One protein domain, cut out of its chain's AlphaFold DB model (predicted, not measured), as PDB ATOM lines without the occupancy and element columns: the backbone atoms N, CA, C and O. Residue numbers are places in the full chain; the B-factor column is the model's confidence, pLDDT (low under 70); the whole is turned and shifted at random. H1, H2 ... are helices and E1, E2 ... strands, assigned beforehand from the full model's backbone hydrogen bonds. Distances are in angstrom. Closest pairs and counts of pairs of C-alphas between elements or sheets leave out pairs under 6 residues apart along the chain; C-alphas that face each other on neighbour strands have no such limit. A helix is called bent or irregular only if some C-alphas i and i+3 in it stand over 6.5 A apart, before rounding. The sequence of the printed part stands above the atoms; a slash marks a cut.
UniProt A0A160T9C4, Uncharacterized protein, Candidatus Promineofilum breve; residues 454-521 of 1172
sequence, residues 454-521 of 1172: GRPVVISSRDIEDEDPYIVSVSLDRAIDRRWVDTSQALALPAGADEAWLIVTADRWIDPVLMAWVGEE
ATOM      1  N   GLY A 454     208.575 237.221 207.768       75.56
ATOM      2  CA  GLY A 454     207.966 238.060 208.800       75.56
ATOM      3  C   GLY A 454     207.336 239.354 208.273       75.56
ATOM      4  O   GLY A 454     206.826 240.129 209.082       75.56
ATOM      5  N   ARG A 455     207.384 239.619 206.955       85.56
ATOM      6  CA  ARG A 455     206.706 240.768 206.328       85.56
ATOM      7  C   ARG A 455     205.189 240.727 206.607       85.56
ATOM      8  O   ARG A 455     204.595 239.650 206.513       85.56
ATOM      9  N   PRO A 456     204.549 241.869 206.937       90.38
ATOM     10  CA  PRO A 456     203.099 241.951 207.091       90.38
ATOM     11  C   PRO A 456     202.340 241.503 205.841       90.38
ATOM     12  O   PRO A 456     202.863 241.556 204.724       90.38
ATOM     13  N   VAL A 457     201.091 241.082 206.034       92.50
ATOM     14  CA  VAL A 457     200.267 240.486 204.975       92.50
ATOM     15  C   VAL A 457     198.972 241.267 204.778       92.50
ATOM     16  O   VAL A 457     198.326 241.700 205.729       92.50
ATOM     17  N   VAL A 458     198.562 241.416 203.532       93.94
ATOM     18  CA  VAL A 458     197.303 242.009 203.099       93.94
ATOM     19  C   VAL A 458     196.551 240.915 202.352       93.94
ATOM     20  O   VAL A 458     197.116 240.290 201.460       93.94
ATOM     21  N   ILE A 459     195.318 240.620 202.754       94.56
ATOM     22  CA  ILE A 459     194.536 239.500 202.218       94.56
ATOM     23  C   ILE A 459     193.263 240.043 201.568       94.56
ATOM     24  O   ILE A 459     192.555 240.851 202.168       94.56
ATOM     25  N   SER A 460     192.980 239.587 200.353       94.12
ATOM     26  CA  SER A 460     191.768 239.883 199.595       94.12
ATOM     27  C   SER A 460     191.013 238.595 199.306       94.12
ATOM     28  O   SER A 460     191.589 237.635 198.790       94.12
ATOM     29  N   SER A 461     189.740 238.580 199.691       91.56
ATOM     30  CA  SER A 461     188.828 237.435 199.624       91.56
ATOM     31  C   SER A 461     187.373 237.902 199.541       91.56
ATOM     32  O   SER A 461     187.131 239.106 199.421       91.56
ATOM     33  N   ARG A 462     186.375 237.005 199.527       85.06
ATOM     34  CA  ARG A 462     184.970 237.440 199.468       85.06
ATOM     35  C   ARG A 462     184.546 238.164 200.746       85.06
ATOM     36  O   ARG A 462     184.283 239.364 200.665       85.06
ATOM     37  N   ASP A 463     184.539 237.481 201.886       86.25
ATOM     38  CA  ASP A 463     183.864 237.931 203.110       86.25
ATOM     39  C   ASP A 463     184.872 238.512 204.120       86.25
ATOM     40  O   ASP A 463     185.100 238.019 205.228       86.25
ATOM     41  N   ILE A 464     185.494 239.620 203.696       86.50
ATOM     42  CA  ILE A 464     186.540 240.356 204.427       86.50
ATOM     43  C   ILE A 464     186.051 241.117 205.671       86.50
ATOM     44  O   ILE A 464     186.884 241.599 206.443       86.50
ATOM     45  N   GLU A 465     184.736 241.289 205.857       81.56
ATOM     46  CA  GLU A 465     184.192 241.995 207.026       81.56
ATOM     47  C   GLU A 465     184.004 241.069 208.249       81.56
ATOM     48  O   GLU A 465     184.046 241.569 209.375       81.56
ATOM     49  N   ASP A 466     183.847 239.748 208.064       79.19
ATOM     50  CA  ASP A 466     183.442 238.818 209.131       79.19
ATOM     51  C   ASP A 466     183.961 237.362 209.018       79.19
ATOM     52  O   ASP A 466     184.713 236.927 209.900       79.19
ATOM     53  N   GLU A 467     183.568 236.590 207.997       82.19
ATOM     54  CA  GLU A 467     183.787 235.130 207.930       82.19
ATOM     55  C   GLU A 467     185.275 234.771 207.740       82.19
ATOM     56  O   GLU A 467     185.855 234.033 208.552       82.19
ATOM     57  N   ASP A 468     185.941 235.361 206.745       87.94
ATOM     58  CA  ASP A 468     187.335 235.045 206.403       87.94
ATOM     59  C   ASP A 468     188.348 235.499 207.481       87.94
ATOM     60  O   ASP A 468     189.205 234.690 207.887       87.94
ATOM     61  N   PRO A 469     188.249 236.728 208.049       86.50
ATOM     62  CA  PRO A 469     189.077 237.160 209.177       86.50
ATOM     63  C   PRO A 469     189.002 236.220 210.379       86.50
ATOM     64  O   PRO A 469     190.025 235.971 211.036       86.50
ATOM     65  N   TYR A 470     187.808 235.690 210.658       84.31
ATOM     66  CA  TYR A 470     187.555 234.779 211.767       84.31
ATOM     67  C   TYR A 470     188.172 233.400 211.505       84.31
ATOM     68  O   TYR A 470     188.907 232.897 212.360       84.31
ATOM     69  N   ILE A 471     187.961 232.819 210.319       86.38
ATOM     70  CA  ILE A 471     188.491 231.500 209.935       86.38
ATOM     71  C   ILE A 471     190.021 231.464 210.011       86.38
ATOM     72  O   ILE A 471     190.583 230.557 210.635       86.38
ATOM     73  N   VAL A 472     190.715 232.473 209.473       86.00
ATOM     74  CA  VAL A 472     192.183 232.564 209.591       86.00
ATOM     75  C   VAL A 472     192.608 232.742 211.052       86.00
ATOM     76  O   VAL A 472     193.605 232.160 211.476       86.00
ATOM     77  N   SER A 473     191.849 233.495 211.861       81.88
ATOM     78  CA  SER A 473     192.208 233.751 213.265       81.88
ATOM     79  C   SER A 473     192.212 232.513 214.165       81.88
ATOM     80  O   SER A 473     192.968 232.496 215.133       81.88
ATOM     81  N   VAL A 474     191.406 231.494 213.847       80.31
ATOM     82  CA  VAL A 474     191.325 230.236 214.614       80.31
ATOM     83  C   VAL A 474     192.165 229.105 214.014       80.31
ATOM     84  O   VAL A 474     192.346 228.072 214.657       80.31
ATOM     85  N   SER A 475     192.658 229.287 212.784       81.00
ATOM     86  CA  SER A 475     193.432 228.279 212.048       81.00
ATOM     87  C   SER A 475     194.948 228.442 212.206       81.00
ATOM     88  O   SER A 475     195.669 227.468 212.009       81.00
ATOM     89  N   LEU A 476     195.421 229.639 212.573       79.62
ATOM     90  CA  LEU A 476     196.833 229.942 212.840       79.62
ATOM     91  C   LEU A 476     197.199 229.712 214.317       79.62
ATOM     92  O   LEU A 476     196.522 230.217 215.214       79.62
ATOM     93  N   ASP A 477     198.326 229.043 214.572       73.00
ATOM     94  CA  ASP A 477     198.915 228.881 215.913       73.00
ATOM     95  C   ASP A 477     199.911 230.015 216.258       73.00
ATOM     96  O   ASP A 477     200.325 230.173 217.423       73.00
ATOM     97  N   ARG A 478     200.284 230.828 215.254       75.88
ATOM     98  CA  ARG A 478     201.200 231.975 215.362       75.88
ATOM     99  C   ARG A 478     200.529 233.323 215.055       75.88
ATOM    100  O   ARG A 478     199.619 233.434 214.239       75.88
ATOM    101  N   ALA A 479     201.006 234.385 215.708       80.06
ATOM    102  CA  ALA A 479     200.543 235.748 215.451       80.06
ATOM    103  C   ALA A 479     201.244 236.330 214.211       80.06
ATOM    104  O   ALA A 479     202.472 236.358 214.155       80.06
ATOM    105  N   ILE A 480     200.455 236.816 213.253       84.69
ATOM    106  CA  ILE A 480     200.904 237.432 211.996       84.69
ATOM    107  C   ILE A 480     200.201 238.783 211.882       84.69
ATOM    108  O   ILE A 480     198.973 238.828 212.035       84.69
ATOM    109  N   ASP A 481     200.948 239.862 211.625       86.62
ATOM    110  CA  ASP A 481     200.328 241.159 211.347       86.62
ATOM    111  C   ASP A 481     199.680 241.115 209.963       86.62
ATOM    112  O   ASP A 481     200.356 240.922 208.948       86.62
ATOM    113  N   ARG A 482     198.351 241.231 209.943       90.44
ATOM    114  CA  ARG A 482     197.544 241.093 208.733       90.44
ATOM    115  C   ARG A 482     196.508 242.199 208.600       90.44
ATOM    116  O   ARG A 482     196.027 242.715 209.611       90.44
ATOM    117  N   ARG A 483     196.153 242.525 207.362       92.12
ATOM    118  CA  ARG A 483     195.017 243.368 206.966       92.12
ATOM    119  C   ARG A 483     194.129 242.601 205.994       92.12
ATOM    120  O   ARG A 483     194.599 241.672 205.342       92.12
ATOM    121  N   TRP A 484     192.877 243.026 205.890       93.19
ATOM    122  CA  TRP A 484     191.927 242.526 204.899       93.19
ATOM    123  C   TRP A 484     191.495 243.679 204.002       93.19
ATOM    124  O   TRP A 484     191.333 244.785 204.509       93.19
ATOM    125  N   VAL A 485     191.359 243.458 202.697       94.19
ATOM    126  CA  VAL A 485     191.027 244.512 201.729       94.19
ATOM    127  C   VAL A 485     190.309 243.913 200.519       94.19
ATOM    128  O   VAL A 485     190.675 242.834 200.069       94.19
ATOM    129  N   ASP A 486     189.313 244.598 199.969       94.50
ATOM    130  CA  ASP A 486     188.707 244.239 198.690       94.50
ATOM    131  C   ASP A 486     189.539 244.863 197.570       94.50
ATOM    132  O   ASP A 486     189.444 246.062 197.302       94.50
ATOM    133  N   THR A 487     190.362 244.058 196.898       95.00
ATOM    134  CA  THR A 487     191.237 244.543 195.818       95.00
ATOM    135  C   THR A 487     190.500 245.027 194.566       95.00
ATOM    136  O   THR A 487     191.143 245.599 193.686       95.00
ATOM    137  N   SER A 488     189.173 244.869 194.478       92.88
ATOM    138  CA  SER A 488     188.361 245.529 193.445       92.88
ATOM    139  C   SER A 488     188.065 247.007 193.757       92.88
ATOM    140  O   SER A 488     187.666 247.748 192.863       92.88
ATOM    141  N   GLN A 489     188.293 247.452 195.001       93.75
ATOM    142  CA  GLN A 489     188.017 248.821 195.454       93.75
ATOM    143  C   GLN A 489     189.173 249.494 196.211       93.75
ATOM    144  O   GLN A 489     189.226 250.722 196.253       93.75
ATOM    145  N   ALA A 490     190.101 248.751 196.818       95.81
ATOM    146  CA  ALA A 490     191.150 249.332 197.650       95.81
ATOM    147  C   ALA A 490     192.475 248.552 197.639       95.81
ATOM    148  O   ALA A 490     192.533 247.352 197.382       95.81
ATOM    149  N   LEU A 491     193.554 249.252 197.994       96.00
ATOM    150  CA  LEU A 491     194.834 248.661 198.396       96.00
ATOM    151  C   LEU A 491     195.230 249.232 199.752       96.00
ATOM    152  O   LEU A 491     195.091 250.433 199.967       96.00
ATOM    153  N   ALA A 492     195.787 248.408 200.638       94.94
ATOM    154  CA  ALA A 492     196.294 248.830 201.943       94.94
ATOM    155  C   ALA A 492     197.782 248.479 202.086       94.94
ATOM    156  O   ALA A 492     198.189 247.378 201.735       94.94
ATOM    157  N   LEU A 493     198.586 249.392 202.633       94.19
ATOM    158  CA  LEU A 493     199.999 249.194 202.961       94.19
ATOM    159  C   LEU A 493     200.200 249.392 204.477       94.19
ATOM    160  O   LEU A 493     200.040 250.520 204.965       94.19
ATOM    161  N   PRO A 494     200.535 248.323 205.229       93.88
ATOM    162  CA  PRO A 494     200.664 248.363 206.685       93.88
ATOM    163  C   PRO A 494     201.624 249.428 207.242       93.88
ATOM    164  O   PRO A 494     202.655 249.766 206.653       93.88
ATOM    165  N   ALA A 495     201.284 249.947 208.422       91.00
ATOM    166  CA  ALA A 495     202.054 250.941 209.159       91.00
ATOM    167  C   ALA A 495     203.493 250.468 209.433       91.00
ATOM    168  O   ALA A 495     203.710 249.422 210.041       91.00
ATOM    169  N   GLY A 496     204.486 251.261 209.022       86.38
ATOM    170  CA  GLY A 496     205.904 250.959 209.263       86.38
ATOM    171  C   GLY A 496     206.475 249.784 208.458       86.38
ATOM    172  O   GLY A 496     207.631 249.432 208.672       86.38
ATOM    173  N   ALA A 497     205.706 249.199 207.536       86.06
ATOM    174  CA  ALA A 497     206.217 248.243 206.564       86.06
ATOM    175  C   ALA A 497     206.817 248.983 205.359       86.06
ATOM    176  O   ALA A 497     206.139 249.808 204.739       86.06
ATOM    177  N   ASP A 498     208.065 248.660 205.010       88.62
ATOM    178  CA  ASP A 498     208.631 248.997 203.697       88.62
ATOM    179  C   ASP A 498     208.061 248.098 202.593       88.62
ATOM    180  O   ASP A 498     207.900 248.527 201.454       88.62
ATOM    181  N   GLU A 499     207.706 246.862 202.950       90.25
ATOM    182  CA  GLU A 499     207.156 245.858 202.048       90.25
ATOM    183  C   GLU A 499     206.123 244.976 202.756       90.25
ATOM    184  O   GLU A 499     206.289 244.634 203.931       90.25
ATOM    185  N   ALA A 500     205.089 244.565 202.026       91.81
ATOM    186  CA  ALA A 500     204.056 243.645 202.486       91.81
ATOM    187  C   ALA A 500     203.663 242.655 201.379       91.81
ATOM    188  O   ALA A 500     203.700 242.979 200.190       91.81
ATOM    189  N   TRP A 501     203.252 241.454 201.777       91.94
ATOM    190  CA  TRP A 501     202.646 240.483 200.864       91.94
ATOM    191  C   TRP A 501     201.186 240.844 200.605       91.94
ATOM    192  O   TRP A 501     200.455 241.109 201.555       91.94
ATOM    193  N   LEU A 502     200.748 240.791 199.351       93.56
ATOM    194  CA  LEU A 502     199.340 240.855 198.968       93.56
ATOM    195  C   LEU A 502     198.896 239.479 198.461       93.56
ATOM    196  O   LEU A 502     199.390 238.983 197.453       93.56
ATOM    197  N   ILE A 503     197.962 238.863 199.177       93.69
ATOM    198  CA  ILE A 503     197.336 237.586 198.835       93.69
ATOM    199  C   ILE A 503     195.939 237.880 198.294       93.69
ATOM    200  O   ILE A 503     195.177 238.592 198.942       93.69
ATOM    201  N   VAL A 504     195.589 237.314 197.140       92.56
ATOM    202  CA  VAL A 504     194.251 237.443 196.537       92.56
ATOM    203  C   VAL A 504     193.721 236.045 196.239       92.56
ATOM    204  O   VAL A 504     194.391 235.294 195.531       92.56
ATOM    205  N   THR A 505     192.565 235.667 196.790       91.06
ATOM    206  CA  THR A 505     191.906 234.381 196.484       91.06
ATOM    207  C   THR A 505     191.560 234.274 194.996       91.06
ATOM    208  O   THR A 505     191.429 235.284 194.305       91.06
ATOM    209  N   ALA A 506     191.439 233.054 194.470       85.25
ATOM    210  CA  ALA A 506     191.164 232.840 193.048       85.25
ATOM    211  C   ALA A 506     189.761 233.316 192.624       85.25
ATOM    212  O   ALA A 506     189.529 233.581 191.443       85.25
ATOM    213  N   ASP A 507     188.841 233.476 193.577       80.94
ATOM    214  CA  ASP A 507     187.526 234.086 193.385       80.94
ATOM    215  C   ASP A 507     187.492 235.632 193.474       80.94
ATOM    216  O   ASP A 507     186.422 236.236 193.320       80.94
ATOM    217  N   ARG A 508     188.650 236.279 193.675       88.88
ATOM    218  CA  ARG A 508     188.835 237.738 193.679       88.88
ATOM    219  C   ARG A 508     189.817 238.205 192.603       88.88
ATOM    220  O   ARG A 508     190.570 237.438 192.011       88.88
ATOM    221  N   TRP A 509     189.794 239.509 192.336       92.00
ATOM    222  CA  TRP A 509     190.678 240.178 191.383       92.00
ATOM    223  C   TRP A 509     191.182 241.507 191.951       92.00
ATOM    224  O   TRP A 509     190.611 242.050 192.900       92.00
ATOM    225  N   ILE A 510     192.247 242.041 191.355       93.75
ATOM    226  CA  ILE A 510     192.731 243.400 191.612       93.75
ATOM    227  C   ILE A 510     192.199 244.309 190.503       93.75
ATOM    228  O   ILE A 510     192.266 243.944 189.326       93.75
ATOM    229  N   ASP A 511     191.647 245.471 190.854       94.06
ATOM    230  CA  ASP A 511     191.162 246.436 189.864       94.06
ATOM    231  C   ASP A 511     192.306 246.887 188.927       94.06
ATOM    232  O   ASP A 511     193.408 247.173 189.411       94.06
ATOM    233  N   PRO A 512     192.085 246.997 187.600       92.06
ATOM    234  CA  PRO A 512     193.114 247.433 186.654       92.06
ATOM    235  C   PRO A 512     193.764 248.790 186.965       92.06
ATOM    236  O   PRO A 512     194.909 249.001 186.576       92.06
ATOM    237  N   VAL A 513     193.072 249.699 187.665       90.94
ATOM    238  CA  VAL A 513     193.649 250.965 188.152       90.94
ATOM    239  C   VAL A 513     194.631 250.696 189.294       90.94
ATOM    240  O   VAL A 513     195.736 251.230 189.303       90.94
ATOM    241  N   LEU A 514     194.250 249.836 190.241       93.69
ATOM    242  CA  LEU A 514     195.043 249.510 191.429       93.69
ATOM    243  C   LEU A 514     196.279 248.652 191.102       93.69
ATOM    244  O   LEU A 514     197.309 248.796 191.760       93.69
ATOM    245  N   MET A 515     196.219 247.828 190.050       91.12
ATOM    246  CA  MET A 515     197.348 247.013 189.571       91.12
ATOM    247  C   MET A 515     198.618 247.819 189.247       91.12
ATOM    248  O   MET A 515     199.710 247.260 189.298       91.12
ATOM    249  N   ALA A 516     198.517 249.127 188.981       87.81
ATOM    250  CA  ALA A 516     199.672 249.993 188.730       87.81
ATOM    251  C   ALA A 516     200.677 250.071 189.904       87.81
ATOM    252  O   ALA A 516     201.826 250.467 189.698       87.81
ATOM    253  N   TRP A 517     200.265 249.687 191.118       89.62
ATOM    254  CA  TRP A 517     201.074 249.764 192.345       89.62
ATOM    255  C   TRP A 517     201.343 248.397 192.990       89.62
ATOM    256  O   TRP A 517     201.807 248.325 194.130       89.62
ATOM    257  N   VAL A 518     201.075 247.316 192.253       90.19
ATOM    258  CA  VAL A 518     201.241 245.927 192.692       90.19
ATOM    259  C   VAL A 518     202.391 245.279 191.921       90.19
ATOM    260  O   VAL A 518     202.412 245.286 190.694       90.19
ATOM    261  N   GLY A 519     203.360 244.707 192.636       81.06
ATOM    262  CA  GLY A 519     204.424 243.906 192.039       81.06
ATOM    263  C   GLY A 519     203.992 242.451 191.860       81.06
ATOM    264  O   GLY A 519     203.563 241.812 192.820       81.06
ATOM    265  N   GLU A 520     204.145 241.898 190.658       68.56
ATOM    266  CA  GLU A 520     204.055 240.449 190.448       68.56
ATOM    267  C   GLU A 520     205.348 239.765 190.910       68.56
ATOM    268  O   GLU A 520     206.445 240.151 190.497       68.56
ATOM    269  N   GLU A 521     205.237 238.711 191.725       57.84
ATOM    270  CA  GLU A 521     206.346 237.778 191.927       57.84
ATOM    271  C   GLU A 521     206.280 236.684 190.851       57.84
ATOM    272  O   GLU A 521     205.263 236.007 190.681       57.84
TER     273      GLU A 521
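What this domain is: This is residues 454 to 521 of the 1172 residues of an uncharacterized protein of Candidatus Promineofilum breve (UniProt A0A160T9C4). The model shows a small wall of three parallel strands, E2, E1 and E4 side by side, with strand E3 passing over one face of it. The two helices sit at opposite ends of the long axis: H1 by the E2 edge, with residues 470 to 479 sticking out, and the short H2 beyond E3. The printed part has 68 residues, in the order E1, H1, E2, E3, E4, H2. The class is mixed, helices and strands, with under half of the residues, 31, in named elements. The whole is compact, with a radius of gyration of the C-alphas of 12.0 A and spans of 34 by 27 by 20 A.

Where its parts are: Find C-alpha 457 at (200.267, 240.486, 204.975), where E1 begins; it runs to residue 460. E2 is residues 482 to 484. E4, residues 499 to 505, is the longest strand at 19.9 A and ends with C-alpha 505 at (191.906, 234.381, 196.484). E3 is residues 490 to 493, 10.3 A. H1, residues 467 to 475, is 12.5 A long. H2, residues 514 to 517, ends with C-alpha 517 at (201.074, 249.764, 192.345); it is neither bent nor irregular, but only just: C-alphas 514 and 517 are 6.1 A apart.

How they stand to each other: Start at E1, the inner strand. It is parallel to E4 at 27 degrees; look for N 458 and O 501, 2.8 A apart, and N 505 and O 460, 3.0 A, within hydrogen-bond range. It is parallel to E2 at 19 degrees, with N 483 and O 457 within range at 2.8 A. E1, H1 and E2 form a strand-helix-strand unit, two parallel neighbour strands with a helix between, and its crossover is right-handed. E3 pairs with no named strand; its closest C-alphas to E1 are those of Ala 492 and Val 458, 7.0 A apart. H1 is on the sheet but only grazes it, with residues 468 to 469; its closest C-alphas to E2 are those of Pro 469 and Trp 484, 7.4 A apart. H2 is not on the sheet; its closest C-alphas to E3 are those of Leu 514 and Leu 491, 7.0 A apart. H1 and H2 are apart. In H1 every O i to N i+4 pair is within hydrogen-bond range; H2 is too short for such a pair, and its one O i to N i+3 pair is within range.

The domain as a whole: The two C-alphas farthest apart are those of Asp 477 and Val 513, 35.9 A. The printed part has no cut and no long link; E2 to E3 and E3 to E4 are tight. The mean pLDDT of the printed part is 87.8, and residues 520 to 521 are under 70.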